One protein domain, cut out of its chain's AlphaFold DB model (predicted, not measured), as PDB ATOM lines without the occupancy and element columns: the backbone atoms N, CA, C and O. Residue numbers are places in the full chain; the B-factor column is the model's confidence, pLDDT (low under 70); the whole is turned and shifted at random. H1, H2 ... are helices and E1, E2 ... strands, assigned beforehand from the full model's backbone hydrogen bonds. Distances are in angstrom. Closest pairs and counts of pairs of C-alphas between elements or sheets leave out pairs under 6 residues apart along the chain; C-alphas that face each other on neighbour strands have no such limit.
ATOM      1  N   HIS A 881     229.038 212.001 162.028       84.44
ATOM      2  CA  HIS A 881     227.725 211.414 162.333       84.44
ATOM      3  C   HIS A 881     226.806 211.368 161.101       84.44
ATOM      4  O   HIS A 881     225.968 210.476 160.983       84.44
ATOM      5  N   GLN A 882     226.970 212.322 160.176       85.38
ATOM      6  CA  GLN A 882     226.109 212.533 159.005       85.38
ATOM      7  C   GLN A 882     226.933 212.690 157.712       85.38
ATOM      8  O   GLN A 882     227.923 213.431 157.680       85.38
ATOM      9  N   SER A 883     226.523 212.023 156.627       84.38
ATOM     10  CA  SER A 883     227.202 212.056 155.317       84.38
ATOM     11  C   SER A 883     226.213 212.179 154.158       84.38
ATOM     12  O   SER A 883     225.160 211.555 154.175       84.38
ATOM     13  N   ILE A 884     226.607 212.887 153.095       85.62
ATOM     14  CA  ILE A 884     225.822 213.028 151.852       85.62
ATOM     15  C   ILE A 884     226.225 211.949 150.834       85.62
ATOM     16  O   ILE A 884     227.379 211.508 150.828       85.62
ATOM     17  N   GLY A 885     225.287 211.487 150.003       80.25
ATOM     18  CA  GLY A 885     225.573 210.745 148.768       80.25
ATOM     19  C   GLY A 885     225.748 211.679 147.565       80.25
ATOM     20  O   GLY A 885     224.904 212.534 147.339       80.25
ATOM     21  N   TRP A 886     226.836 211.529 146.801       81.69
ATOM     22  CA  TRP A 886     227.209 212.449 145.704       81.69
ATOM     23  C   TRP A 886     227.262 211.779 144.321       81.69
ATOM     24  O   TRP A 886     227.755 212.375 143.363       81.69
ATOM     25  N   GLY A 887     226.812 210.529 144.200       81.19
ATOM     26  CA  GLY A 887     226.919 209.740 142.973       81.19
ATOM     27  C   GLY A 887     226.308 210.412 141.744       81.19
ATOM     28  O   GLY A 887     226.921 210.395 140.671       81.19
ATOM     29  N   GLY A 888     225.172 211.098 141.913       80.56
ATOM     30  CA  GLY A 888     224.441 211.755 140.824       80.56
ATOM     31  C   GLY A 888     225.259 212.773 140.013       80.56
ATOM     32  O   GLY A 888     225.033 212.901 138.815       80.56
ATOM     33  N   PHE A 889     226.262 213.428 140.614       83.38
ATOM     34  CA  PHE A 889     227.130 214.402 139.924       83.38
ATOM     35  C   PHE A 889     228.359 213.797 139.255       83.38
ATOM     36  O   PHE A 889     229.122 214.508 138.604       83.38
ATOM     37  N   LYS A 890     228.611 212.503 139.444       83.88
ATOM     38  CA  LYS A 890     229.745 211.839 138.807       83.88
ATOM     39  C   LYS A 890     229.330 211.350 137.429       83.88
ATOM     40  O   LYS A 890     228.375 210.588 137.318       83.88
ATOM     41  N   ASP A 891     230.140 211.654 136.419       77.69
ATOM     42  CA  ASP A 891     229.926 211.175 135.045       77.69
ATOM     43  C   ASP A 891     229.890 209.638 134.936       77.69
ATOM     44  O   ASP A 891     229.299 209.080 134.013       77.69
ATOM     45  N   LYS A 892     230.523 208.933 135.883       83.69
ATOM     46  CA  LYS A 892     230.578 207.464 135.965       83.69
ATOM     47  C   LYS A 892     229.594 206.925 137.005       83.69
ATOM     48  O   LYS A 892     229.216 207.640 137.933       83.69
ATOM     49  N   ARG A 893     229.228 205.643 136.888       83.25
ATOM     50  CA  ARG A 893     228.392 204.948 137.883       83.25
ATOM     51  C   ARG A 893     229.058 204.968 139.258       83.25
ATOM     52  O   ARG A 893     230.272 204.790 139.378       83.25
ATOM     53  N   HIS A 894     228.255 205.173 140.289       85.81
ATOM     54  CA  HIS A 894     228.674 205.199 141.677       85.81
ATOM     55  C   HIS A 894     227.655 204.457 142.550       85.81
ATOM     56  O   HIS A 894     226.468 204.421 142.253       85.81
ATOM     57  N   LYS A 895     228.119 203.846 143.641       85.25
ATOM     58  CA  LYS A 895     227.282 202.980 144.492       85.25
ATOM     59  C   LYS A 895     226.127 203.697 145.198       85.25
ATOM     60  O   LYS A 895     225.140 203.070 145.536       85.25
ATOM     61  N   ASP A 896     226.256 205.004 145.433       85.12
ATOM     62  CA  ASP A 896     225.192 205.827 146.026       85.12
ATOM     63  C   ASP A 896     224.372 206.604 144.979       85.12
ATOM     64  O   ASP A 896     223.743 207.603 145.321       85.12
ATOM     65  N   ASP A 897     224.385 206.148 143.719       87.50
ATOM     66  CA  ASP A 897     223.528 206.680 142.658       87.50
ATOM     67  C   ASP A 897     222.042 206.414 142.957       87.50
ATOM     68  O   ASP A 897     221.643 205.303 143.323       87.50
ATOM     69  N   MET A 898     221.229 207.441 142.721       88.25
ATOM     70  CA  MET A 898     219.780 207.331 142.537       88.25
ATOM     71  C   MET A 898     219.476 207.206 141.039       88.25
ATOM     72  O   MET A 898     220.337 207.521 140.211       88.25
ATOM     73  N   ILE A 899     218.284 206.728 140.664       83.69
ATOM     74  CA  ILE A 899     217.930 206.502 139.245       83.69
ATOM     75  C   ILE A 899     217.995 207.785 138.398       83.69
ATOM     76  O   ILE A 899     218.176 207.720 137.186       83.69
ATOM     77  N   SER A 900     217.896 208.951 139.039       84.31
ATOM     78  CA  SER A 900     218.183 210.269 138.472       84.31
ATOM     79  C   SER A 900     218.644 211.219 139.586       84.31
ATOM     80  O   SER A 900     218.504 210.898 140.766       84.31
ATOM     81  N   LEU A 901     219.182 212.398 139.240       81.25
ATOM     82  CA  LEU A 901     219.755 213.337 140.221       81.25
ATOM     83  C   LEU A 901     218.773 213.790 141.323       81.25
ATOM     84  O   LEU A 901     219.212 214.105 142.425       81.25
ATOM     85  N   ASN A 902     217.468 213.814 141.031       83.19
ATOM     86  CA  ASN A 902     216.416 214.259 141.958       83.19
ATOM     87  C   ASN A 902     215.421 213.161 142.343       83.19
ATOM     88  O   ASN A 902     214.367 213.473 142.900       83.19
ATOM     89  N   SER A 903     215.734 211.904 142.029       86.06
ATOM     90  CA  SER A 903     214.989 210.766 142.562       86.06
ATOM     91  C   SER A 903     215.548 210.363 143.920       86.06
ATOM     92  O   SER A 903     216.727 210.573 144.204       86.06
ATOM     93  N   PHE A 904     214.716 209.727 144.736       89.44
ATOM     94  CA  PHE A 904     215.145 209.078 145.974       89.44
ATOM     95  C   PHE A 904     215.265 207.562 145.829       89.44
ATOM     96  O   PHE A 904     215.618 206.892 146.795       89.44
ATOM     97  N   ILE A 905     215.016 207.021 144.634       87.88
ATOM     98  CA  ILE A 905     215.055 205.585 144.369       87.88
ATOM     99  C   ILE A 905     216.503 205.157 144.084       87.88
ATOM    100  O   ILE A 905     217.087 205.595 143.085       87.88
ATOM    101  N   PRO A 906     217.096 204.273 144.908       87.75
ATOM    102  CA  PRO A 906     218.461 203.808 144.696       87.75
ATOM    103  C   PRO A 906     218.636 202.944 143.449       87.75
ATOM    104  O   PRO A 906     217.835 202.045 143.192       87.75
ATOM    105  N   VAL A 907     219.753 203.128 142.739       86.12
ATOM    106  CA  VAL A 907     220.169 202.236 141.638       86.12
ATOM    107  C   VAL A 907     220.732 200.907 142.156       86.12
ATOM    108  O   VAL A 907     220.659 199.897 141.458       86.12
ATOM    109  N   ASP A 908     221.312 200.900 143.359       87.12
ATOM    110  CA  ASP A 908     221.942 199.729 143.991       87.12
ATOM    111  C   ASP A 908     221.297 199.426 145.360       87.12
ATOM    112  O   ASP A 908     221.807 199.846 146.402       87.12
ATOM    113  N   PRO A 909     220.149 198.723 145.390       87.12
ATOM    114  CA  PRO A 909     219.452 198.384 146.629       87.12
ATOM    115  C   PRO A 909     220.310 197.642 147.662       87.12
ATOM    116  O   PRO A 909     220.127 197.856 148.859       87.12
ATOM    117  N   GLU A 910     221.235 196.782 147.227       88.56
ATOM    118  CA  GLU A 910     222.070 195.970 148.122       88.56
ATOM    119  C   GLU A 910     223.053 196.843 148.904       88.56
ATOM    120  O   GLU A 910     223.181 196.701 150.124       88.56
ATOM    121  N   TYR A 911     223.684 197.814 148.234       87.62
ATOM    122  CA  TYR A 911     224.550 198.781 148.904       87.62
ATOM    123  C   TYR A 911     223.812 199.549 150.008       87.62
ATOM    124  O   TYR A 911     224.359 199.725 151.100       87.62
ATOM    125  N   PHE A 912     222.577 199.992 149.748       86.75
ATOM    126  CA  PHE A 912     221.789 200.742 150.729       86.75
ATOM    127  C   PHE A 912     221.243 199.864 151.863       86.75
ATOM    128  O   PHE A 912     221.176 200.332 153.000       86.75
ATOM    129  N   GLN A 913     220.925 198.593 151.598       87.19
ATOM    130  CA  GLN A 913     220.573 197.616 152.641       87.19
ATOM    131  C   GLN A 913     221.754 197.312 153.572       87.19
ATOM    132  O   GLN A 913     221.555 197.119 154.768       87.19
ATOM    133  N   GLY A 914     222.981 197.308 153.041       83.88
ATOM    134  CA  GLY A 914     224.206 197.057 153.804       83.88
ATOM    135  C   GLY A 914     224.719 198.240 154.638       83.88
ATOM    136  O   GLY A 914     225.774 198.122 155.263       83.88
ATOM    137  N   LEU A 915     224.035 199.392 154.642       82.38
ATOM    138  CA  LEU A 915     224.457 200.555 155.428       82.38
ATOM    139  C   LEU A 915     224.227 200.325 156.929       82.38
ATOM    140  O   LEU A 915     223.099 200.130 157.379       82.38
ATOM    141  N   ASP A 916     225.300 200.413 157.718       73.62
ATOM    142  CA  ASP A 916     225.221 200.296 159.173       73.62
ATOM    143  C   ASP A 916     224.571 201.542 159.802       73.62
ATOM    144  O   ASP A 916     225.131 202.642 159.795       73.62
ATOM    145  N   THR A 917     223.398 201.336 160.399       68.19
ATOM    146  CA  THR A 917     222.610 202.358 161.104       68.19
ATOM    147  C   THR A 917     223.306 202.937 162.342       68.19
ATOM    148  O   THR A 917     222.909 204.004 162.812       68.19
ATOM    149  N   LYS A 918     224.345 202.270 162.867       64.81
ATOM    150  CA  LYS A 918     225.080 202.668 164.077       64.81
ATOM    151  C   LYS A 918     226.340 203.496 163.806       64.81
ATOM    152  O   LYS A 918     226.885 204.046 164.757       64.81
ATOM    153  N   ILE A 919     226.810 203.585 162.555       63.75
ATOM    154  CA  ILE A 919     228.111 204.199 162.221       63.75
ATOM    155  C   ILE A 919     227.955 205.609 161.630       63.75
ATOM    156  O   ILE A 919     228.472 206.565 162.196       63.75
ATOM    157  N   VAL A 920     227.248 205.770 160.504       72.50
ATOM    158  CA  VAL A 920     227.023 207.077 159.854       72.50
ATOM    159  C   VAL A 920     225.646 207.092 159.210       72.50
ATOM    160  O   VAL A 920     225.324 206.234 158.390       72.50
ATOM    161  N   ARG A 921     224.872 208.126 159.518       77.50
ATOM    162  CA  ARG A 921     223.572 208.406 158.914       77.50
ATOM    163  C   ARG A 921     223.746 208.954 157.492       77.50
ATOM    164  O   ARG A 921     224.556 209.860 157.266       77.50
ATOM    165  N   ARG A 922     223.051 208.366 156.508       86.38
ATOM    166  CA  ARG A 922     223.174 208.754 155.094       86.38
ATOM    167  C   ARG A 922     222.044 209.695 154.688       86.38
ATOM    168  O   ARG A 922     220.876 209.318 154.726       86.38
ATOM    169  N   HIS A 923     222.424 210.882 154.222       89.88
ATOM    170  CA  HIS A 923     221.543 211.831 153.555       89.88
ATOM    171  C   HIS A 923     221.613 211.660 152.032       89.88
ATOM    172  O   HIS A 923     222.707 211.670 151.454       89.88
ATOM    173  N   ILE A 924     220.456 211.518 151.381       89.50
ATOM    174  CA  ILE A 924     220.348 211.525 149.914       89.50
ATOM    175  C   ILE A 924     220.407 212.971 149.420       89.50
ATOM    176  O   ILE A 924     219.734 213.835 149.977       89.50
ATOM    177  N   TYR A 925     221.223 213.230 148.399       90.56
ATOM    178  CA  TYR A 925     221.218 214.508 147.695       90.56
ATOM    179  C   TYR A 925     219.970 214.614 146.817       90.56
ATOM    180  O   TYR A 925     219.696 213.693 146.053       90.56
ATOM    181  N   ALA A 926     219.277 215.748 146.872       88.75
ATOM    182  CA  ALA A 926     218.241 216.104 145.911       88.75
ATOM    183  C   ALA A 926     218.135 217.629 145.766       88.75
ATOM    184  O   ALA A 926     218.539 218.382 146.653       88.75
ATOM    185  N   MET A 927     217.532 218.093 144.675       89.00
ATOM    186  CA  MET A 927     217.058 219.471 144.542       89.00
ATOM    187  C   MET A 927     215.537 219.495 144.745       89.00
ATOM    188  O   MET A 927     214.818 218.705 144.119       89.00
ATOM    189  N   PRO A 928     215.013 220.359 145.628       88.50
ATOM    190  CA  PRO A 928     213.595 220.360 145.941       88.50
ATOM    191  C   PRO A 928     212.775 220.876 144.755       88.50
ATOM    192  O   PRO A 928     213.129 221.882 144.136       88.50
ATOM    193  N   CYS A 929     211.665 220.196 144.457       84.69
ATOM    194  CA  CYS A 929     210.720 220.575 143.398       84.69
ATOM    195  C   CYS A 929     211.350 220.718 142.004       84.69
ATOM    196  O   CYS A 929     210.885 221.506 141.175       84.69
ATOM    197  N   MET A 930     212.400 219.942 141.739       88.69
ATOM    198  CA  MET A 930     212.978 219.791 140.412       88.69
ATOM    199  C   MET A 930     212.941 218.324 139.986       88.69
ATOM    200  O   MET A 930     213.114 217.431 140.810       88.69
ATOM    201  N   ILE A 931     212.785 218.063 138.692       87.75
ATOM    202  CA  ILE A 931     212.777 216.705 138.131       87.75
ATOM    203  C   ILE A 931     213.718 216.624 136.938       87.75
ATOM    204  O   ILE A 931     213.853 217.580 136.180       87.75
ATOM    205  N   SER A 932     214.389 215.484 136.798       87.44
ATOM    206  CA  SER A 932     215.259 215.214 135.658       87.44
ATOM    207  C   SER A 932     214.481 214.647 134.476       87.44
ATOM    208  O   SER A 932     213.608 213.815 134.690       87.44
ATOM    209  N   ASP A 933     214.866 215.003 133.251       83.12
ATOM    210  CA  ASP A 933     214.438 214.343 132.006       83.12
ATOM    211  C   ASP A 933     214.802 212.848 131.938       83.12
ATOM    212  O   ASP A 933     214.200 212.094 131.181       83.12
ATOM    213  N   ALA A 934     215.737 212.394 132.774       82.31
ATOM    214  CA  ALA A 934     216.047 210.981 132.972       82.31
ATOM    215  C   ALA A 934     215.073 210.267 133.931       82.31
ATOM    216  O   ALA A 934     215.157 209.051 134.100       82.31
ATOM    217  N   HIS A 935     214.178 210.996 134.607       86.50
ATOM    218  CA  HIS A 935     213.211 210.413 135.531       86.50
ATOM    219  C   HIS A 935     211.942 209.947 134.794       86.50
ATOM    220  O   HIS A 935     211.390 210.726 134.017       86.50
ATOM    221  N   PRO A 936     211.385 208.754 135.094       81.62
ATOM    222  CA  PRO A 936     210.186 208.252 134.412       81.62
ATOM    223  C   PRO A 936     208.952 209.161 134.508       81.62
ATOM    224  O   PRO A 936     208.074 209.104 133.657       81.62
ATOM    225  N   ALA A 937     208.868 210.004 135.540       87.69
ATOM    226  CA  ALA A 937     207.749 210.932 135.720       87.69
ATOM    227  C   ALA A 937     207.870 212.247 134.930       87.69
ATOM    228  O   ALA A 937     206.944 213.052 134.975       87.69
ATOM    229  N   TYR A 938     208.985 212.493 134.233       88.62
ATOM    230  CA  TYR A 938     209.223 213.776 133.570       88.62
ATOM    231  C   TYR A 938     208.167 214.086 132.502       88.62
ATOM    232  O   TYR A 938     207.564 215.157 132.538       88.62
ATOM    233  N   ASP A 939     207.877 213.124 131.621       87.19
ATOM    234  CA  ASP A 939     206.885 213.274 130.545       87.19
ATOM    235  C   ASP A 939     205.447 213.433 131.072       87.19
ATOM    236  O   ASP A 939     204.579 214.000 130.405       87.19
ATOM    237  N   TYR A 940     205.181 212.926 132.278       87.88
ATOM    238  CA  TYR A 940     203.857 212.955 132.892       87.88
ATOM    239  C   TYR A 940     203.504 214.314 133.496       87.88
ATOM    240  O   TYR A 940     202.325 214.627 133.667       87.88
ATOM    241  N   PHE A 941     204.500 215.136 133.820       86.56
ATOM    242  CA  PHE A 941     204.242 216.443 134.395       86.56
ATOM    243  C   PHE A 941     203.993 217.515 133.335       86.56
ATOM    244  O   PHE A 941     204.760 217.686 132.388       86.56
ATOM    245  N   GLY A 942     202.943 218.305 133.564       84.06
ATOM    246  CA  GLY A 942     202.584 219.419 132.697       84.06
ATOM    247  C   GLY A 942     203.686 220.464 132.646       84.06
ATOM    248  O   GLY A 942     204.023 221.073 133.659       84.06
ATOM    249  N   GLN A 943     204.207 220.712 131.449       83.31
ATOM    250  CA  GLN A 943     205.246 221.707 131.186       83.31
ATOM    251  C   GLN A 943     204.770 223.132 131.509       83.31
ATOM    252  O   GLN A 943     205.572 224.002 131.838       83.31
ATOM    253  N   ASP A 944     203.455 223.367 131.510       86.94
ATOM    254  CA  ASP A 944     202.854 224.637 131.938       86.94
ATOM    255  C   ASP A 944     203.026 224.914 133.441       86.94
ATOM    256  O   ASP A 944     202.898 226.058 133.886       86.94
ATOM    257  N   ASN A 945     203.357 223.888 134.228       89.56
ATOM    258  CA  ASN A 945     203.650 224.016 135.653       89.56
ATOM    259  C   ASN A 945     205.121 224.362 135.915       89.56
ATOM    260  O   ASN A 945     205.505 224.573 137.066       89.56
ATOM    261  N   TRP A 946     205.960 224.450 134.879       88.69
ATOM    262  CA  TRP A 946     207.343 224.884 135.032       88.69
ATOM    263  C   TRP A 946     207.429 226.343 135.460       88.69
ATOM    264  O   TRP A 946     206.618 227.202 135.090       88.69
ATOM    265  N   ASN A 947     208.448 226.634 136.261       87.56
ATOM    266  CA  ASN A 947     208.716 227.994 136.682       87.56
ATOM    267  C   ASN A 947     209.152 228.851 135.470       87.56
ATOM    268  O   ASN A 947     209.798 228.363 134.548       87.56
ATOM    269  N   THR A 948     208.807 230.139 135.452       85.06
ATOM    270  CA  THR A 948     209.238 231.082 134.400       85.06
ATOM    271  C   THR A 948     209.896 232.305 135.047       85.06
ATOM    272  O   THR A 948     209.265 232.887 135.925       85.06
ATOM    273  N   PRO A 949     211.125 232.702 134.665       78.12
ATOM    274  CA  PRO A 949     212.010 232.034 133.711       78.12
ATOM    275  C   PRO A 949     212.437 230.647 134.204       78.12
ATOM    276  O   PRO A 949     212.635 230.427 135.401       78.12
ATOM    277  N   ARG A 950     212.576 229.711 133.263       74.81
ATOM    278  CA  ARG A 950     212.888 228.308 133.553       74.81
ATOM    279  C   ARG A 950     214.249 228.188 134.238       74.81
ATOM    280  O   ARG A 950     215.242 228.719 133.735       74.81
ATOM    281  N   ARG A 951     214.291 227.516 135.393       80.75
ATOM    282  CA  ARG A 951     215.543 227.169 136.086       80.75
ATOM    283  C   ARG A 951     215.918 225.744 135.729       80.75
ATOM    284  O   ARG A 951     215.140 224.830 135.999       80.75
ATOM    285  N   THR A 952     217.104 225.585 135.152       82.56
ATOM    286  CA  THR A 952     217.590 224.301 134.654       82.56
ATOM    287  C   THR A 952     218.977 223.984 135.196       82.56
ATOM    288  O   THR A 952     219.803 224.881 135.377       82.56
ATOM    289  N   HIS A 953     219.239 222.704 135.435       84.25
ATOM    290  CA  HIS A 953     220.586 222.168 135.635       84.25
ATOM    291  C   HIS A 953     220.844 221.092 134.595       84.25
ATOM    292  O   HIS A 953     219.918 220.415 134.162       84.25
ATOM    293  N   HIS A 954     222.099 220.925 134.202       83.50
ATOM    294  CA  HIS A 954     222.474 219.945 133.194       83.50
ATOM    295  C   HIS A 954     223.724 219.201 133.633       83.50
ATOM    296  O   HIS A 954     224.581 219.750 134.328       83.50
ATOM    297  N   GLY A 955     223.867 217.977 133.153       78.81
ATOM    298  CA  GLY A 955     225.087 217.210 133.322       78.81
ATOM    299  C   GLY A 955     225.139 216.048 132.354       78.81
ATOM    300  O   GLY A 955     224.377 215.979 131.391       78.81
ATOM    301  N   VAL A 956     226.096 215.156 132.579       74.25
ATOM    302  CA  VAL A 956     226.263 213.943 131.784       74.25
ATOM    303  C   VAL A 956     226.422 212.777 132.746       74.25
ATOM    304  O   VAL A 956     227.173 212.866 133.710       74.25
ATOM    305  N   LYS A 957     225.724 211.672 132.496       77.06
ATOM    306  CA  LYS A 957     225.864 210.425 133.249       77.06
ATOM    307  C   LYS A 957     226.002 209.286 132.256       77.06
ATOM    308  O   LYS A 957     225.164 209.129 131.378       77.06
ATOM    309  N   LEU A 958     227.083 208.516 132.357       74.75
ATOM    310  CA  LEU A 958     227.377 207.407 131.438       74.75
ATOM    311  C   LEU A 958     227.345 207.832 129.955       74.75
ATOM    312  O   LEU A 958     226.873 207.099 129.095       74.75
ATOM    313  N   GLY A 959     227.819 209.046 129.658       63.38
ATOM    314  CA  GLY A 959     227.807 209.615 128.305       63.38
ATOM    315  C   GLY A 959     226.453 210.170 127.842       63.38
ATOM    316  O   GLY A 959     226.405 210.801 126.787       63.38
ATOM    317  N   VAL A 960     225.387 210.005 128.631       64.38
ATOM    318  CA  VAL A 960     224.041 210.515 128.350       64.38
ATOM    319  C   VAL A 960     223.861 211.886 129.012       64.38
ATOM    320  O   VAL A 960     223.999 211.987 130.234       64.38
ATOM    321  N   PRO A 961     223.599 212.958 128.242       67.38
ATOM    322  CA  PRO A 961     223.212 214.241 128.807       67.38
ATOM    323  C   PRO A 961     221.879 214.122 129.541       67.38
ATOM    324  O   PRO A 961     220.972 213.452 129.056       67.38
ATOM    325  N   TRP A 962     221.762 214.807 130.669       80.44
ATOM    326  CA  TRP A 962     220.507 214.965 131.390       80.44
ATOM    327  C   TRP A 962     220.279 216.440 131.697       80.44
ATOM    328  O   TRP A 962     221.226 217.223 131.842       80.44
ATOM    329  N   THR A 963     219.011 216.801 131.812       83.56
ATOM    330  CA  THR A 963     218.518 218.095 132.265       83.56
ATOM    331  C   THR A 963     217.635 217.891 133.481       83.56
ATOM    332  O   THR A 963     216.980 216.866 133.635       83.56
ATOM    333  N   VAL A 964     217.642 218.868 134.371       88.19
ATOM    334  CA  VAL A 964     216.780 218.964 135.538       88.19
ATOM    335  C   VAL A 964     216.044 220.286 135.470       88.19
ATOM    336  O   VAL A 964     216.689 221.320 135.325       88.19
ATOM    337  N   ASP A 965     214.727 220.253 135.639       88.00
ATOM    338  CA  ASP A 965     213.851 221.413 135.523       88.00
ATOM    339  C   ASP A 965     213.081 221.690 136.799       88.00
ATOM    340  O   ASP A 965     212.532 220.776 137.420       88.00
ATOM    341  N   ALA A 966     213.010 222.968 137.173       88.88
ATOM    342  CA  ALA A 966     212.250 223.399 138.333       88.88
ATOM    343  C   ALA A 966     210.758 223.580 138.023       88.88
ATOM    344  O   ALA A 966     210.346 224.300 137.107       88.88
ATOM    345  N   PHE A 967     209.935 222.981 138.875       89.62
ATOM    346  CA  PHE A 967     208.498 223.189 138.887       89.62
ATOM    347  C   PHE A 967     208.138 224.408 139.732       89.62
ATOM    348  O   PHE A 967     208.730 224.680 140.781       89.62
ATOM    349  N   CYS A 968     207.134 225.157 139.285       90.56
ATOM    350  CA  CYS A 968     206.541 226.186 140.113       90.56
ATOM    351  C   CYS A 968     205.660 225.525 141.171       90.56
ATOM    352  O   CYS A 968     204.611 224.964 140.874       90.56
ATOM    353  N   MET A 969     206.059 225.650 142.430       87.25
ATOM    354  CA  MET A 969     205.340 225.064 143.566       87.25
ATOM    355  C   MET A 969     203.992 225.735 143.855       87.25
ATOM    356  O   MET A 969     203.214 225.245 144.665       87.25
ATOM    357  N   ASN A 970     203.706 226.867 143.207       90.88
ATOM    358  CA  ASN A 970     202.374 227.464 143.230       90.88
ATOM    359  C   ASN A 970     201.434 226.824 142.190       90.88
ATOM    360  O   ASN A 970     200.230 227.007 142.306       90.88
ATOM    361  N   ALA A 971     201.963 226.117 141.182       90.12
ATOM    362  CA  ALA A 971     201.187 225.617 140.047       90.12
ATOM    363  C   ALA A 971     200.548 224.247 140.301       90.12
ATOM    364  O   ALA A 971     199.407 224.025 139.917       90.12
ATOM    365  N   SER A 972     201.284 223.320 140.923       87.00
ATOM    366  CA  SER A 972     200.815 221.952 141.168       87.00
ATOM    367  C   SER A 972     201.560 221.315 142.343       87.00
ATOM    368  O   SER A 972     202.746 221.576 142.557       87.00
ATOM    369  N   GLU A 973     200.864 220.452 143.087       87.31
ATOM    370  CA  GLU A 973     201.410 219.674 144.210       87.31
ATOM    371  C   GLU A 973     202.062 218.356 143.753       87.31
ATOM    372  O   GLU A 973     202.715 217.682 144.544       87.31
ATOM    373  N   ARG A 974     201.954 217.979 142.473       87.62
ATOM    374  CA  ARG A 974     202.440 216.676 141.984       87.62
ATOM    375  C   ARG A 974     203.935 216.406 142.193       87.62
ATOM    376  O   ARG A 974     204.273 215.283 142.566       87.62
ATOM    377  N   PRO A 975     204.855 217.373 141.997       87.88
ATOM    378  CA  PRO A 975     206.255 217.155 142.352       87.88
ATOM    379  C   PRO A 975     206.437 216.871 143.850       87.88
ATOM    380  O   PRO A 975     207.281 216.056 144.219       87.88
ATOM    381  N   ALA A 976     205.622 217.502 144.706       89.88
ATOM    382  CA  ALA A 976     205.621 217.240 146.139       89.88
ATOM    383  C   ALA A 976     205.110 215.828 146.439       89.88
ATOM    384  O   ALA A 976     205.757 215.124 147.204       89.88
ATOM    385  N   ASP A 977     204.016 215.401 145.804       92.81
ATOM    386  CA  ASP A 977     203.470 214.043 145.925       92.81
ATOM    387  C   ASP A 977     204.519 212.977 145.571       92.81
ATOM    388  O   ASP A 977     204.770 212.074 146.370       92.81
ATOM    389  N   LEU A 978     205.192 213.133 144.424       92.44
ATOM    390  CA  LEU A 978     206.254 212.232 143.979       92.44
ATOM    391  C   LEU A 978     207.402 212.157 144.991       92.44
ATOM    392  O   LEU A 978     207.728 211.074 145.471       92.44
ATOM    393  N   GLN A 979     208.004 213.298 145.343       92.88
ATOM    394  CA  GLN A 979     209.169 213.304 146.233       92.88
ATOM    395  C   GLN A 979     208.801 212.807 147.639       92.88
ATOM    396  O   GLN A 979     209.531 211.997 148.205       92.88
ATOM    397  N   CYS A 980     207.653 213.225 148.183       94.19
ATOM    398  CA  CYS A 980     207.134 212.746 149.466       94.19
ATOM    399  C   CYS A 980     207.012 211.219 149.497       94.19
ATOM    400  O   CYS A 980     207.450 210.584 150.460       94.19
ATOM    401  N   TRP A 981     206.441 210.639 148.441       94.69
ATOM    402  CA  TRP A 981     206.278 209.199 148.315       94.69
ATOM    403  C   TRP A 981     207.619 208.480 148.190       94.69
ATOM    404  O   TRP A 981     207.899 207.587 148.988       94.69
ATOM    405  N   GLU A 982     208.497 208.898 147.275       93.75
ATOM    406  CA  GLU A 982     209.794 208.238 147.093       93.75
ATOM    407  C   GLU A 982     210.653 208.287 148.364       93.75
ATOM    408  O   GLU A 982     211.312 207.302 148.703       93.75
ATOM    409  N   ILE A 983     210.620 209.402 149.101       94.31
ATOM    410  CA  ILE A 983     211.306 209.549 150.391       94.31
ATOM    411  C   ILE A 983     210.755 208.558 151.413       94.31
ATOM    412  O   ILE A 983     211.535 207.845 152.048       94.31
ATOM    413  N   ASP A 984     209.432 208.504 151.588       94.06
ATOM    414  CA  ASP A 984     208.795 207.609 152.556       94.06
ATOM    415  C   ASP A 984     209.096 206.139 152.233       94.06
ATOM    416  O   ASP A 984     209.540 205.397 153.111       94.06
ATOM    417  N   GLN A 985     208.951 205.731 150.968       92.62
ATOM    418  CA  GLN A 985     209.255 204.365 150.532       92.62
ATOM    419  C   GLN A 985     210.730 204.015 150.751       92.62
ATOM    420  O   GLN A 985     211.055 202.942 151.266       92.62
ATOM    421  N   THR A 986     211.635 204.929 150.401       91.88
ATOM    422  CA  THR A 986     213.080 204.714 150.527       91.88
ATOM    423  C   THR A 986     213.498 204.600 151.988       91.88
ATOM    424  O   THR A 986     214.193 203.649 152.342       91.88
ATOM    425  N   MET A 987     213.043 205.499 152.863       92.00
ATOM    426  CA  MET A 987     213.396 205.452 154.287       92.00
ATOM    427  C   MET A 987     212.820 204.215 154.990       92.00
ATOM    428  O   MET A 987     213.505 203.607 155.812       92.00
ATOM    429  N   ARG A 988     211.601 203.781 154.632       90.88
ATOM    430  CA  ARG A 988     211.017 202.536 155.163       90.88
ATOM    431  C   ARG A 988     211.785 201.297 154.716       90.88
ATOM    432  O   ARG A 988     211.943 200.359 155.497       90.88
ATOM    433  N   ARG A 989     212.247 201.275 153.463       91.50
ATOM    434  CA  ARG A 989     212.939 200.121 152.875       91.50
ATOM    435  C   ARG A 989     214.415 200.042 153.261       91.50
ATOM    436  O   ARG A 989     214.948 198.939 153.361       91.50
ATOM    437  N   TYR A 990     215.065 201.182 153.487       89.62
ATOM    438  CA  TYR A 990     216.496 201.272 153.770       89.62
ATOM    439  C   TYR A 990     216.749 202.082 155.052       89.62
ATOM    440  O   TYR A 990     217.068 203.265 154.972       89.62
ATOM    441  N   PRO A 991     216.696 201.464 156.246       82.69
ATOM    442  CA  PRO A 991     216.860 202.177 157.519       82.69
ATOM    443  C   PRO A 991     218.198 202.924 157.692       82.69
ATOM    444  O   PRO A 991     218.299 203.841 158.506       82.69
ATOM    445  N   GLY A 992     219.243 202.544 156.942       81.94
ATOM    446  CA  GLY A 992     220.523 203.269 156.890       81.94
ATOM    447  C   GLY A 992     220.463 204.603 156.129       81.94
ATOM    448  O   GLY A 992     221.373 205.426 156.256       81.94
ATOM    449  N   VAL A 993     219.391 204.835 155.365       87.94
ATOM    450  CA  VAL A 993     219.028 206.113 154.751       87.94
ATOM    451  C   VAL A 993     218.018 206.806 155.649       87.94
ATOM    452  O   VAL A 993     216.848 206.447 155.704       87.94
ATOM    453  N   ASN A 994     218.467 207.832 156.351       84.06
ATOM    454  CA  ASN A 994     217.656 208.512 157.355       84.06
ATOM    455  C   ASN A 994     217.824 210.023 157.290       84.06
ATOM    456  O   ASN A 994     217.728 210.727 158.297       84.06
ATOM    457  N   GLY A 995     218.049 210.541 156.091       88.69
ATOM    458  CA  GLY A 995     217.871 211.954 155.872       88.69
ATOM    459  C   GLY A 995     218.024 212.394 154.436       88.69
ATOM    460  O   GLY A 995     218.243 211.598 153.520       88.69
ATOM    461  N   ILE A 996     217.885 213.698 154.267       91.62
ATOM    462  CA  ILE A 996     217.882 214.370 152.975       91.62
ATOM    463  C   ILE A 996     218.818 215.564 153.055       91.62
ATOM    464  O   ILE A 996     218.871 216.271 154.064       91.62
ATOM    465  N   TYR A 997     219.559 215.777 151.979       92.25
ATOM    466  CA  TYR A 997     220.266 217.009 151.702       92.25
ATOM    467  C   TYR A 997     219.590 217.688 150.512       92.25
ATOM    468  O   TYR A 997     219.697 217.197 149.389       92.25
ATOM    469  N   PHE A 998     218.893 218.796 150.768       92.62
ATOM    470  CA  PHE A 998     218.332 219.635 149.717       92.62
ATOM    471  C   PHE A 998     219.303 220.738 149.329       92.62
ATOM    472  O   PHE A 998     219.665 221.574 150.158       92.62
ATOM    473  N   ASP A 999     219.676 220.752 148.058       89.00
ATOM    474  CA  ASP A 999     220.521 221.775 147.453       89.00
ATOM    475  C   ASP A 999     219.714 222.721 146.564       89.00
ATOM    476  O   ASP A 999     218.592 222.406 146.171       89.00
ATOM    477  N   VAL A1000     220.281 223.883 146.232       85.50
ATOM    478  CA  VAL A1000     219.616 224.929 145.429       85.50
ATOM    479  C   VAL A1000     218.233 225.278 146.013       85.50
ATOM    480  O   VAL A1000     217.272 225.610 145.319       85.50
ATOM    481  N   ALA A1001     218.129 225.201 147.339       86.75
ATOM    482  CA  ALA A1001     216.880 225.085 148.078       86.75
ATOM    483  C   ALA A1001     216.332 226.455 148.525       86.75
ATOM    484  O   ALA A1001     215.805 226.625 149.632       86.75
ATOM    485  N   SER A1002     216.490 227.448 147.656       81.88
ATOM    486  CA  SER A1002     216.055 228.829 147.856       81.88
ATOM    487  C   SER A1002     214.684 229.098 147.250       81.88
ATOM    488  O   SER A1002     214.348 228.539 146.204       81.88
ATOM    489  N   THR A1003     213.950 230.056 147.810       86.50
ATOM    490  CA  THR A1003     212.764 230.607 147.149       86.50
ATOM    491  C   THR A1003     213.098 231.386 145.883       86.50
ATOM    492  O   THR A1003     214.252 231.687 145.560       86.50
ATOM    493  N   GLY A1004     212.066 231.659 145.098       84.00
ATOM    494  CA  GLY A1004     212.193 232.301 143.809       84.00
ATOM    495  C   GLY A1004     210.906 232.948 143.338       84.00
ATOM    496  O   GLY A1004     209.849 232.725 143.915       84.00
ATOM    497  N   TYR A1005     210.994 233.705 142.250       87.88
ATOM    498  CA  TYR A1005     209.825 234.223 141.552       87.88
ATOM    499  C   TYR A1005     209.460 233.357 140.344       87.88
ATOM    500  O   TYR A1005     210.292 232.627 139.789       87.88
ATOM    501  N   CYS A1006     208.195 233.451 139.959       88.81
ATOM    502  CA  CYS A1006     207.629 232.900 138.748       88.81
ATOM    503  C   CYS A1006     206.785 233.979 138.053       88.81
ATOM    504  O   CYS A1006     206.104 234.762 138.709       88.81
ATOM    505  N   GLU A1007     206.834 234.002 136.727       89.12
ATOM    506  CA  GLU A1007     206.121 234.931 135.836       89.12
ATOM    507  C   GLU A1007     205.162 234.194 134.891       89.12
ATOM    508  O   GLU A1007     204.626 234.761 133.938       89.12
ATOM    509  N   ASN A1008     204.965 232.897 135.123       88.81
ATOM    510  CA  ASN A1008     204.169 232.066 134.241       88.81
ATOM    511  C   ASN A1008     202.688 232.458 134.348       88.81
ATOM    512  O   ASN A1008     202.066 232.358 135.411       88.81
ATOM    513  N   LYS A1009     202.139 232.902 133.215       92.00
ATOM    514  CA  LYS A1009     200.757 233.375 133.090       92.00
ATOM    515  C   LYS A1009     199.735 232.244 133.133       92.00
ATOM    516  O   LYS A1009     198.593 232.493 133.496       92.00
ATOM    517  N   VAL A1010     200.131 231.019 132.780       87.56
ATOM    518  CA  VAL A1010     199.211 229.876 132.692       87.56
ATOM    519  C   VAL A1010     198.680 229.492 134.071       87.56
ATOM    520  O   VAL A1010     197.492 229.235 134.214       87.56
ATOM    521  N   HIS A1011     199.534 229.529 135.097       89.00
ATOM    522  CA  HIS A1011     199.162 229.212 136.480       89.00
ATOM    523  C   HIS A1011     199.126 230.448 137.402       89.00
ATOM    524  O   HIS A1011     199.273 230.328 138.617       89.00
ATOM    525  N   GLY A1012     198.970 231.650 136.833       90.50
ATOM    526  CA  GLY A1012     198.696 232.878 137.594       90.50
ATOM    527  C   GLY A1012     199.856 233.431 138.430       90.50
ATOM    528  O   GLY A1012     199.630 234.233 139.328       90.50
ATOM    529  N   CYS A1013     201.103 233.027 138.169       92.00
ATOM    530  CA  CYS A1013     202.254 233.624 138.852       92.00
ATOM    531  C   CYS A1013     202.727 234.931 138.203       92.00
ATOM    532  O   CYS A1013     203.368 235.733 138.877       92.00
ATOM    533  N   GLY A1014     202.393 235.178 136.937       91.75
ATOM    534  CA  GLY A1014     202.609 236.469 136.284       91.75
ATOM    535  C   GLY A1014     201.461 236.841 135.356       91.75
ATOM    536  O   GLY A1014     200.577 236.034 135.078       91.75
ATOM    537  N   GLY A1015     201.459 238.073 134.858       91.06
ATOM    538  CA  GLY A1015     200.362 238.575 134.036       91.06
ATOM    539  C   GLY A1015     200.336 240.090 133.962       91.06
ATOM    540  O   GLY A1015     201.375 240.727 134.122       91.06
ATOM    541  N   ILE A1016     199.149 240.635 133.698       92.50
ATOM    542  CA  ILE A1016     198.840 242.063 133.812       92.50
ATOM    543  C   ILE A1016     197.905 242.230 135.012       92.50
ATOM    544  O   ILE A1016     196.917 241.503 135.114       92.50
ATOM    545  N   ASP A1017     198.247 243.130 135.927       93.69
ATOM    546  CA  ASP A1017     197.471 243.422 137.132       93.69
ATOM    547  C   ASP A1017     196.317 244.411 136.857       93.69
ATOM    548  O   ASP A1017     196.126 244.872 135.726       93.69
ATOM    549  N   VAL A1018     195.523 244.763 137.879       95.00
ATOM    550  CA  VAL A1018     194.338 245.630 137.681       95.00
ATOM    551  C   VAL A1018     194.685 247.092 137.371       95.00
ATOM    552  O   VAL A1018     193.796 247.882 137.034       95.00
ATOM    553  N   LEU A1019     195.965 247.455 137.496       93.19
ATOM    554  CA  LEU A1019     196.529 248.763 137.165       93.19
ATOM    555  C   LEU A1019     197.196 248.764 135.777       93.19
ATOM    556  O   LEU A1019     197.756 249.780 135.367       93.19
ATOM    557  N   GLY A1020     197.138 247.648 135.043       90.38
ATOM    558  CA  GLY A1020     197.741 247.513 133.719       90.38
ATOM    559  C   GLY A1020     199.250 247.252 133.745       90.38
ATOM    560  O   GLY A1020     199.901 247.372 132.707       90.38
ATOM    561  N   GLN A1021     199.821 246.904 134.901       90.12
ATOM    562  CA  GLN A1021     201.251 246.643 135.052       90.12
ATOM    563  C   GLN A1021     201.550 245.148 134.946       90.12
ATOM    564  O   GLN A1021     200.769 244.301 135.380       90.12
ATOM    565  N   HIS A1022     202.716 244.811 134.398       90.94
ATOM    566  CA  HIS A1022     203.222 243.447 134.493       90.94
ATOM    567  C   HIS A1022     203.537 243.107 135.950       90.94
ATOM    568  O   HIS A1022     204.070 243.945 136.670       90.94
ATOM    569  N   TYR A1023     203.241 241.882 136.374       89.62
ATOM    570  CA  TYR A1023     203.603 241.414 137.710       89.62
ATOM    571  C   TYR A1023     204.233 240.025 137.679       89.62
ATOM    572  O   TYR A1023     204.093 239.270 136.710       89.62
ATOM    573  N   ARG A1024     204.889 239.689 138.788       89.50
ATOM    574  CA  ARG A1024     205.430 238.368 139.105       89.50
ATOM    575  C   ARG A1024     205.104 237.982 140.539       89.50
ATOM    576  O   ARG A1024     204.841 238.835 141.386       89.50
ATOM    577  N   SER A1025     205.202 236.693 140.831       92.75
ATOM    578  CA  SER A1025     204.861 236.146 142.141       92.75
ATOM    579  C   SER A1025     205.983 235.284 142.686       92.75
ATOM    580  O   SER A1025     206.571 234.477 141.970       92.75
ATOM    581  N   SER A1026     206.257 235.412 143.975       92.25
ATOM    582  CA  SER A1026     207.134 234.510 144.707       92.25
ATOM    583  C   SER A1026     206.464 233.146 144.926       92.25
ATOM    584  O   SER A1026     205.257 233.030 145.155       92.25
ATOM    585  N   ASN A1027     207.267 232.085 144.854       90.56
ATOM    586  CA  ASN A1027     206.859 230.694 145.054       90.56
ATOM    587  C   ASN A1027     206.937 230.232 146.522       90.56
ATOM    588  O   ASN A1027     206.786 229.043 146.801       90.56
ATOM    589  N   ALA A1028     207.175 231.156 147.461       93.00
ATOM    590  CA  ALA A1028     207.438 230.841 148.862       93.00
ATOM    591  C   ALA A1028     206.324 230.039 149.546       93.00
ATOM    592  O   ALA A1028     206.625 229.107 150.283       93.00
ATOM    593  N   LEU A1029     205.047 230.356 149.304       94.06
ATOM    594  CA  LEU A1029     203.938 229.620 149.924       94.06
ATOM    595  C   LEU A1029     203.819 228.189 149.389       94.06
ATOM    596  O   LEU A1029     203.601 227.272 150.178       94.06
ATOM    597  N   GLY A1030     204.015 227.980 148.083       93.00
ATOM    598  CA  GLY A1030     204.135 226.634 147.522       93.00
ATOM    599  C   GLY A1030     205.306 225.865 148.136       93.00
ATOM    600  O   GLY A1030     205.155 224.726 148.572       93.00
ATOM    601  N   TYR A1031     206.459 226.521 148.270       93.12
ATOM    602  CA  TYR A1031     207.646 225.902 148.856       93.12
ATOM    603  C   TYR A1031     207.496 225.565 150.340       93.12
ATOM    604  O   TYR A1031     207.953 224.517 150.792       93.12
ATOM    605  N   ARG A1032     206.806 226.424 151.093       94.31
ATOM    606  CA  ARG A1032     206.436 226.188 152.489       94.31
ATOM    607  C   ARG A1032     205.633 224.897 152.626       94.31
ATOM    608  O   ARG A1032     205.983 224.066 153.460       94.31
ATOM    609  N   ARG A1033     204.583 224.721 151.812       93.88
ATOM    610  CA  ARG A1033     203.752 223.505 151.842       93.88
ATOM    611  C   ARG A1033     204.578 222.265 151.524       93.88
ATOM    612  O   ARG A1033     204.509 221.294 152.274       93.88
ATOM    613  N   PHE A1034     205.417 222.331 150.491       94.25
ATOM    614  CA  PHE A1034     206.345 221.254 150.144       94.25
ATOM    615  C   PHE A1034     207.253 220.864 151.323       94.25
ATOM    616  O   PHE A1034     207.234 219.714 151.758       94.25
ATOM    617  N   LEU A1035     208.011 221.813 151.887       95.25
ATOM    618  CA  LEU A1035     208.954 221.514 152.972       95.25
ATOM    619  C   LEU A1035     208.245 221.009 154.233       95.25
ATOM    620  O   LEU A1035     208.745 220.091 154.878       95.25
ATOM    621  N   MET A1036     207.066 221.544 154.558       95.56
ATOM    622  CA  MET A1036     206.257 221.065 155.681       95.56
ATOM    623  C   MET A1036     205.854 219.592 155.505       95.56
ATOM    624  O   MET A1036     206.016 218.800 156.437       95.56
ATOM    625  N   ARG A1037     205.384 219.200 154.310       95.38
ATOM    626  CA  ARG A1037     205.021 217.805 153.995       95.38
ATOM    627  C   ARG A1037     206.227 216.872 154.095       95.38
ATOM    628  O   ARG A1037     206.153 215.846 154.773       95.38
ATOM    629  N   ILE A1038     207.356 217.258 153.499       94.50
ATOM    630  CA  ILE A1038     208.600 216.477 153.564       94.50
ATOM    631  C   ILE A1038     209.060 216.326 155.015       94.50
ATOM    632  O   ILE A1038     209.415 215.229 155.441       94.50
ATOM    633  N   TYR A1039     209.014 217.400 155.805       95.69
ATOM    634  CA  TYR A1039     209.422 217.366 157.203       95.69
ATOM    635  C   TYR A1039     208.563 216.400 158.026       95.69
ATOM    636  O   TYR A1039     209.119 215.567 158.740       95.69
ATOM    637  N   LYS A1040     207.231 216.411 157.865       95.75
ATOM    638  CA  LYS A1040     206.336 215.426 158.506       95.75
ATOM    639  C   LYS A1040     206.744 213.984 158.180       95.75
ATOM    640  O   LYS A1040     206.878 213.159 159.084       95.75
ATOM    641  N   ILE A1041     207.001 213.691 156.906       94.81
ATOM    642  CA  ILE A1041     207.372 212.349 156.429       94.81
ATOM    643  C   ILE A1041     208.732 211.909 156.973       94.81
ATOM    644  O   ILE A1041     208.875 210.796 157.485       94.81
ATOM    645  N   VAL A1042     209.733 212.786 156.911       94.62
ATOM    646  CA  VAL A1042     211.077 212.488 157.415       94.62
ATOM    647  C   VAL A1042     211.046 212.268 158.927       94.62
ATOM    648  O   VAL A1042     211.684 211.338 159.421       94.62
ATOM    649  N   LYS A1043     210.265 213.058 159.676       93.25
ATOM    650  CA  LYS A1043     210.122 212.881 161.130       93.25
ATOM    651  C   LYS A1043     209.382 211.606 161.501       93.25
ATOM    652  O   LYS A1043     209.826 210.915 162.417       93.25
ATOM    653  N   LYS A1044     208.338 211.234 160.754       92.56
ATOM    654  CA  LYS A1044     207.665 209.932 160.897       92.56
ATOM    655  C   LYS A1044     208.648 208.762 160.752       92.56
ATOM    656  O   LYS A1044     208.521 207.769 161.461       92.56
ATOM    657  N   ASN A1045     209.656 208.908 159.891       90.06
ATOM    658  CA  ASN A1045     210.719 207.925 159.667       90.06
ATOM    659  C   ASN A1045     211.989 208.164 160.524       90.06
ATOM    660  O   ASN A1045     213.034 207.582 160.250       90.06
ATOM    661  N   GLN A1046     211.920 208.999 161.572       88.94
ATOM    662  CA  GLN A1046     213.032 209.301 162.499       88.94
ATOM    663  C   GLN A1046     214.309 209.853 161.825       88.94
ATOM    664  O   GLN A1046     215.422 209.712 162.346       88.94
ATOM    665  N   GLY A1047     214.154 210.494 160.665       90.44
ATOM    666  CA  GLY A1047     215.249 211.055 159.884       90.44
ATOM    667  C   GLY A1047     215.532 212.537 160.145       90.44
ATOM    668  O   GLY A1047     214.898 213.190 160.986       90.44
ATOM    669  N   SER A1048     216.487 213.084 159.389       91.19
ATOM    670  CA  SER A1048     216.853 214.505 159.414       91.19
ATOM    671  C   SER A1048     216.947 215.165 158.038       91.19
ATOM    672  O   SER A1048     217.237 214.515 157.041       91.19
ATOM    673  N   ILE A1049     216.740 216.481 157.986       93.00
ATOM    674  CA  ILE A1049     216.858 217.283 156.761       93.00
ATOM    675  C   ILE A1049     217.953 218.336 156.933       93.00
ATOM    676  O   ILE A1049     217.931 219.113 157.887       93.00
ATOM    677  N   MET A1050     218.893 218.364 155.991       92.06
ATOM    678  CA  MET A1050     219.844 219.455 155.787       92.06
ATOM    679  C   MET A1050     219.421 220.236 154.544       92.06
ATOM    680  O   MET A1050     219.202 219.634 153.494       92.06
ATOM    681  N   LEU A1051     219.340 221.558 154.648       93.81
ATOM    682  CA  LEU A1051     219.001 222.435 153.530       93.81
ATOM    683  C   LEU A1051     220.135 223.418 153.252       93.81
ATOM    684  O   LEU A1051     220.654 224.050 154.172       93.81
ATOM    685  N   HIS A1052     220.493 223.570 151.981       91.81
ATOM    686  CA  HIS A1052     221.487 224.523 151.509       91.81
ATOM    687  C   HIS A1052     220.855 225.590 150.605       91.81
ATOM    688  O   HIS A1052     220.205 225.283 149.607       91.81
ATOM    689  N   SER A1053     221.053 226.863 150.954       88.25
ATOM    690  CA  SER A1053     220.541 228.014 150.195       88.25
ATOM    691  C   SER A1053     221.498 229.207 150.304       88.25
ATOM    692  O   SER A1053     221.079 230.347 150.535       88.25
ATOM    693  N   HIS A1054     222.805 228.937 150.200       85.88
ATOM    694  CA  HIS A1054     223.850 229.876 150.606       85.88
ATOM    695  C   HIS A1054     223.502 230.449 151.996       85.88
ATOM    696  O   HIS A1054     223.262 229.670 152.904       85.88
ATOM    697  N   VAL A1055     223.377 231.765 152.180       87.50
ATOM    698  CA  VAL A1055     223.011 232.373 153.477       87.50
ATOM    699  C   VAL A1055     221.542 232.820 153.587       87.50
ATOM    700  O   VAL A1055     221.107 233.340 154.608       87.50
ATOM    701  N   GLN A1056     220.744 232.614 152.538       88.25
ATOM    702  CA  GLN A1056     219.368 233.109 152.465       88.25
ATOM    703  C   GLN A1056     218.424 232.227 153.283       88.25
ATOM    704  O   GLN A1056     217.871 231.269 152.744       88.25
ATOM    705  N   PHE A1057     218.257 232.554 154.567       92.19
ATOM    706  CA  PHE A1057     217.308 231.882 155.451       92.19
ATOM    707  C   PHE A1057     215.988 232.653 155.552       92.19
ATOM    708  O   PHE A1057     215.953 233.784 156.038       92.19
ATOM    709  N   MET A1058     214.890 232.013 155.162       92.25
ATOM    710  CA  MET A1058     213.542 232.550 155.249       92.25
ATOM    711  C   MET A1058     212.694 231.717 156.228       92.25
ATOM    712  O   MET A1058     212.345 230.574 155.922       92.25
ATOM    713  N   PRO A1059     212.326 232.267 157.403       93.50
ATOM    714  CA  PRO A1059     211.727 231.492 158.493       93.50
ATOM    715  C   PRO A1059     210.379 230.860 158.130       93.50
ATOM    716  O   PRO A1059     210.094 229.753 158.575       93.50
ATOM    717  N   MET A1060     209.577 231.503 157.272       93.19
ATOM    718  CA  MET A1060     208.276 230.967 156.849       93.19
ATOM    719  C   MET A1060     208.367 229.740 155.921       93.19
ATOM    720  O   MET A1060     207.348 229.106 155.667       93.19
ATOM    721  N   THR A1061     209.539 229.399 155.381       92.94
ATOM    722  CA  THR A1061     209.723 228.222 154.508       92.94
ATOM    723  C   THR A1061     210.757 227.264 155.076       92.94
ATOM    724  O   THR A1061     210.489 226.080 155.242       92.94
ATOM    725  N   GLN A1062     211.944 227.772 155.396       93.50
ATOM    726  CA  GLN A1062     213.127 226.965 155.686       93.50
ATOM    727  C   GLN A1062     213.256 226.582 157.166       93.50
ATOM    728  O   GLN A1062     214.234 225.945 157.539       93.50
ATOM    729  N   ALA A1063     212.269 226.898 158.012       94.31
ATOM    730  CA  ALA A1063     212.223 226.385 159.383       94.31
ATOM    731  C   ALA A1063     211.922 224.873 159.462       94.31
ATOM    732  O   ALA A1063     212.275 224.228 160.453       94.31
ATOM    733  N   PHE A1064     211.313 224.297 158.417       95.38
ATOM    734  CA  PHE A1064     210.968 222.872 158.291       95.38
ATOM    735  C   PHE A1064     212.173 221.985 157.928       95.38
ATOM    736  O   PHE A1064     212.117 221.173 157.008       95.38
ATOM    737  N   VAL A1065     213.293 222.155 158.634       94.38
ATOM    738  CA  VAL A1065     214.544 221.396 158.449       94.38
ATOM    739  C   VAL A1065     215.250 221.209 159.791       94.38
ATOM    740  O   VAL A1065     214.943 221.902 160.754       94.38
ATOM    741  N   ASP A1066     216.211 220.296 159.903       92.62
ATOM    742  CA  ASP A1066     217.004 220.149 161.137       92.62
ATOM    743  C   ASP A1066     218.272 220.991 161.121       92.62
ATOM    744  O   ASP A1066     218.691 221.506 162.158       92.62
ATOM    745  N   PHE A1067     218.857 221.123 159.933       92.38
ATOM    746  CA  PHE A1067     220.102 221.827 159.705       92.38
ATOM    747  C   PHE A1067     219.979 222.739 158.491       92.38
ATOM    748  O   PHE A1067     219.394 222.369 157.470       92.38
ATOM    749  N   PHE A1068     220.586 223.913 158.593       93.56
ATOM    750  CA  PHE A1068     220.775 224.831 157.482       93.56
ATOM    751  C   PHE A1068     222.272 224.986 157.221       93.56
ATOM    752  O   PHE A1068     223.051 225.151 158.158       93.56
ATOM    753  N   ALA A1069     222.694 224.908 155.965       91.94
ATOM    754  CA  ALA A1069     224.100 224.996 155.595       91.94
ATOM    755  C   ALA A1069     224.413 226.329 154.904       91.94
ATOM    756  O   ALA A1069     224.265 226.407 153.684       91.94
ATOM    757  N   PRO A1070     224.868 227.367 155.627       92.38
ATOM    758  CA  PRO A1070     225.411 228.566 155.005       92.38
ATOM    759  C   PRO A1070     226.863 228.391 154.558       92.38
ATOM    760  O   PRO A1070     227.488 227.372 154.841       92.38
TER     761      PRO A1070
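This is residues 881 to 1070 of the 1272 residues of an uncharacterized protein of Lentisphaerae bacterium (UniProt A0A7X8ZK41). A curled sheet of five parallel strands, in the order E1 E2 E6 E9 E10, has the two long helices H2 and H3 side by side next to it, both only grazing it. A small antiparallel sheet, E3 E5 E4, lies by the start of H2, and the hairpin E7 and E8 lies far out at one end of the long axis. The printed part has 190 residues, with four named helices and ten named strands, in the order E1 H1 E2 E3 E4 E5 H2 E6 E7 E8 H3 E9 H4 E10. The class is mixed, helices and strands, with 89 residues, under half, in named elements. The whole is compact, with a radius of gyration of the C-alphas of 17.0 A, yet elongated, spanning 61 by 38 by 27 A.

The largest sheet, strongly twisted, joins E1 (residues 882 to 884), E2 (921 to 926), E6 (993 to 998), E9 (1048 to 1052) and E10 (1067 to 1069). N 923 and O 883 are 2.8 A apart, N 997 and O 924 2.8 A, N 1050 and O 996 2.8 A, N 1069 and O 1051 2.8 A. H2 (974 to 989) grazes it with residues 979 to 988, H3 (1028 to 1044) with residues 1035 to 1043. H2 and H3 touch, closest at the C-alphas of Ala 976 and Phe 1034, 5.7 A, at a shallow tilt of 16 degrees, the same way. H4 (1059 to 1062) touches H3 residues 1028 to 1035 alone, closest at the C-alphas of Arg 1032 and Thr 1061, 4.4 A. H1 (909 to 913) is near H2. E1, H1, E2 and E9, H4, E10 are strand-helix-strand units, parallel neighbours with a helix between, both crossovers right-handed. H2 also grazes the sheet of E3 (930 to 932), E5 (960 to 966) and E4 (952 to 957) with residues 975 to 979; N 931 and O 965 are 3.0 A apart, N 964 and O 953 2.8 A. E4 and E5 form a hairpin, as do E7 (1014 to 1016) and E8 (1022 to 1026), with N 1023 and O 1015 3.1 A apart. H1, H2 and H3 have every O i to N i+4 pair within hydrogen-bond range; H4 is too short for one.

E1 begins at C-alpha 882 (226.109, 212.533, 159.005), and E10 ends at C-alpha 1069 (224.100, 224.996, 155.595). H3 is 24.1 A long, H2 22.4 A, E5 20.1 A.

The C-alphas of Gly 914 and Leu 1019, the farthest apart, are 61.0 A apart. The printed part has no cut. The links E1 to H1, E3 to E4 and E6 to E7 are long. Mean pLDDT of the printed part is 87.5; residues 917 to 919 and 959 to 961 are under 70.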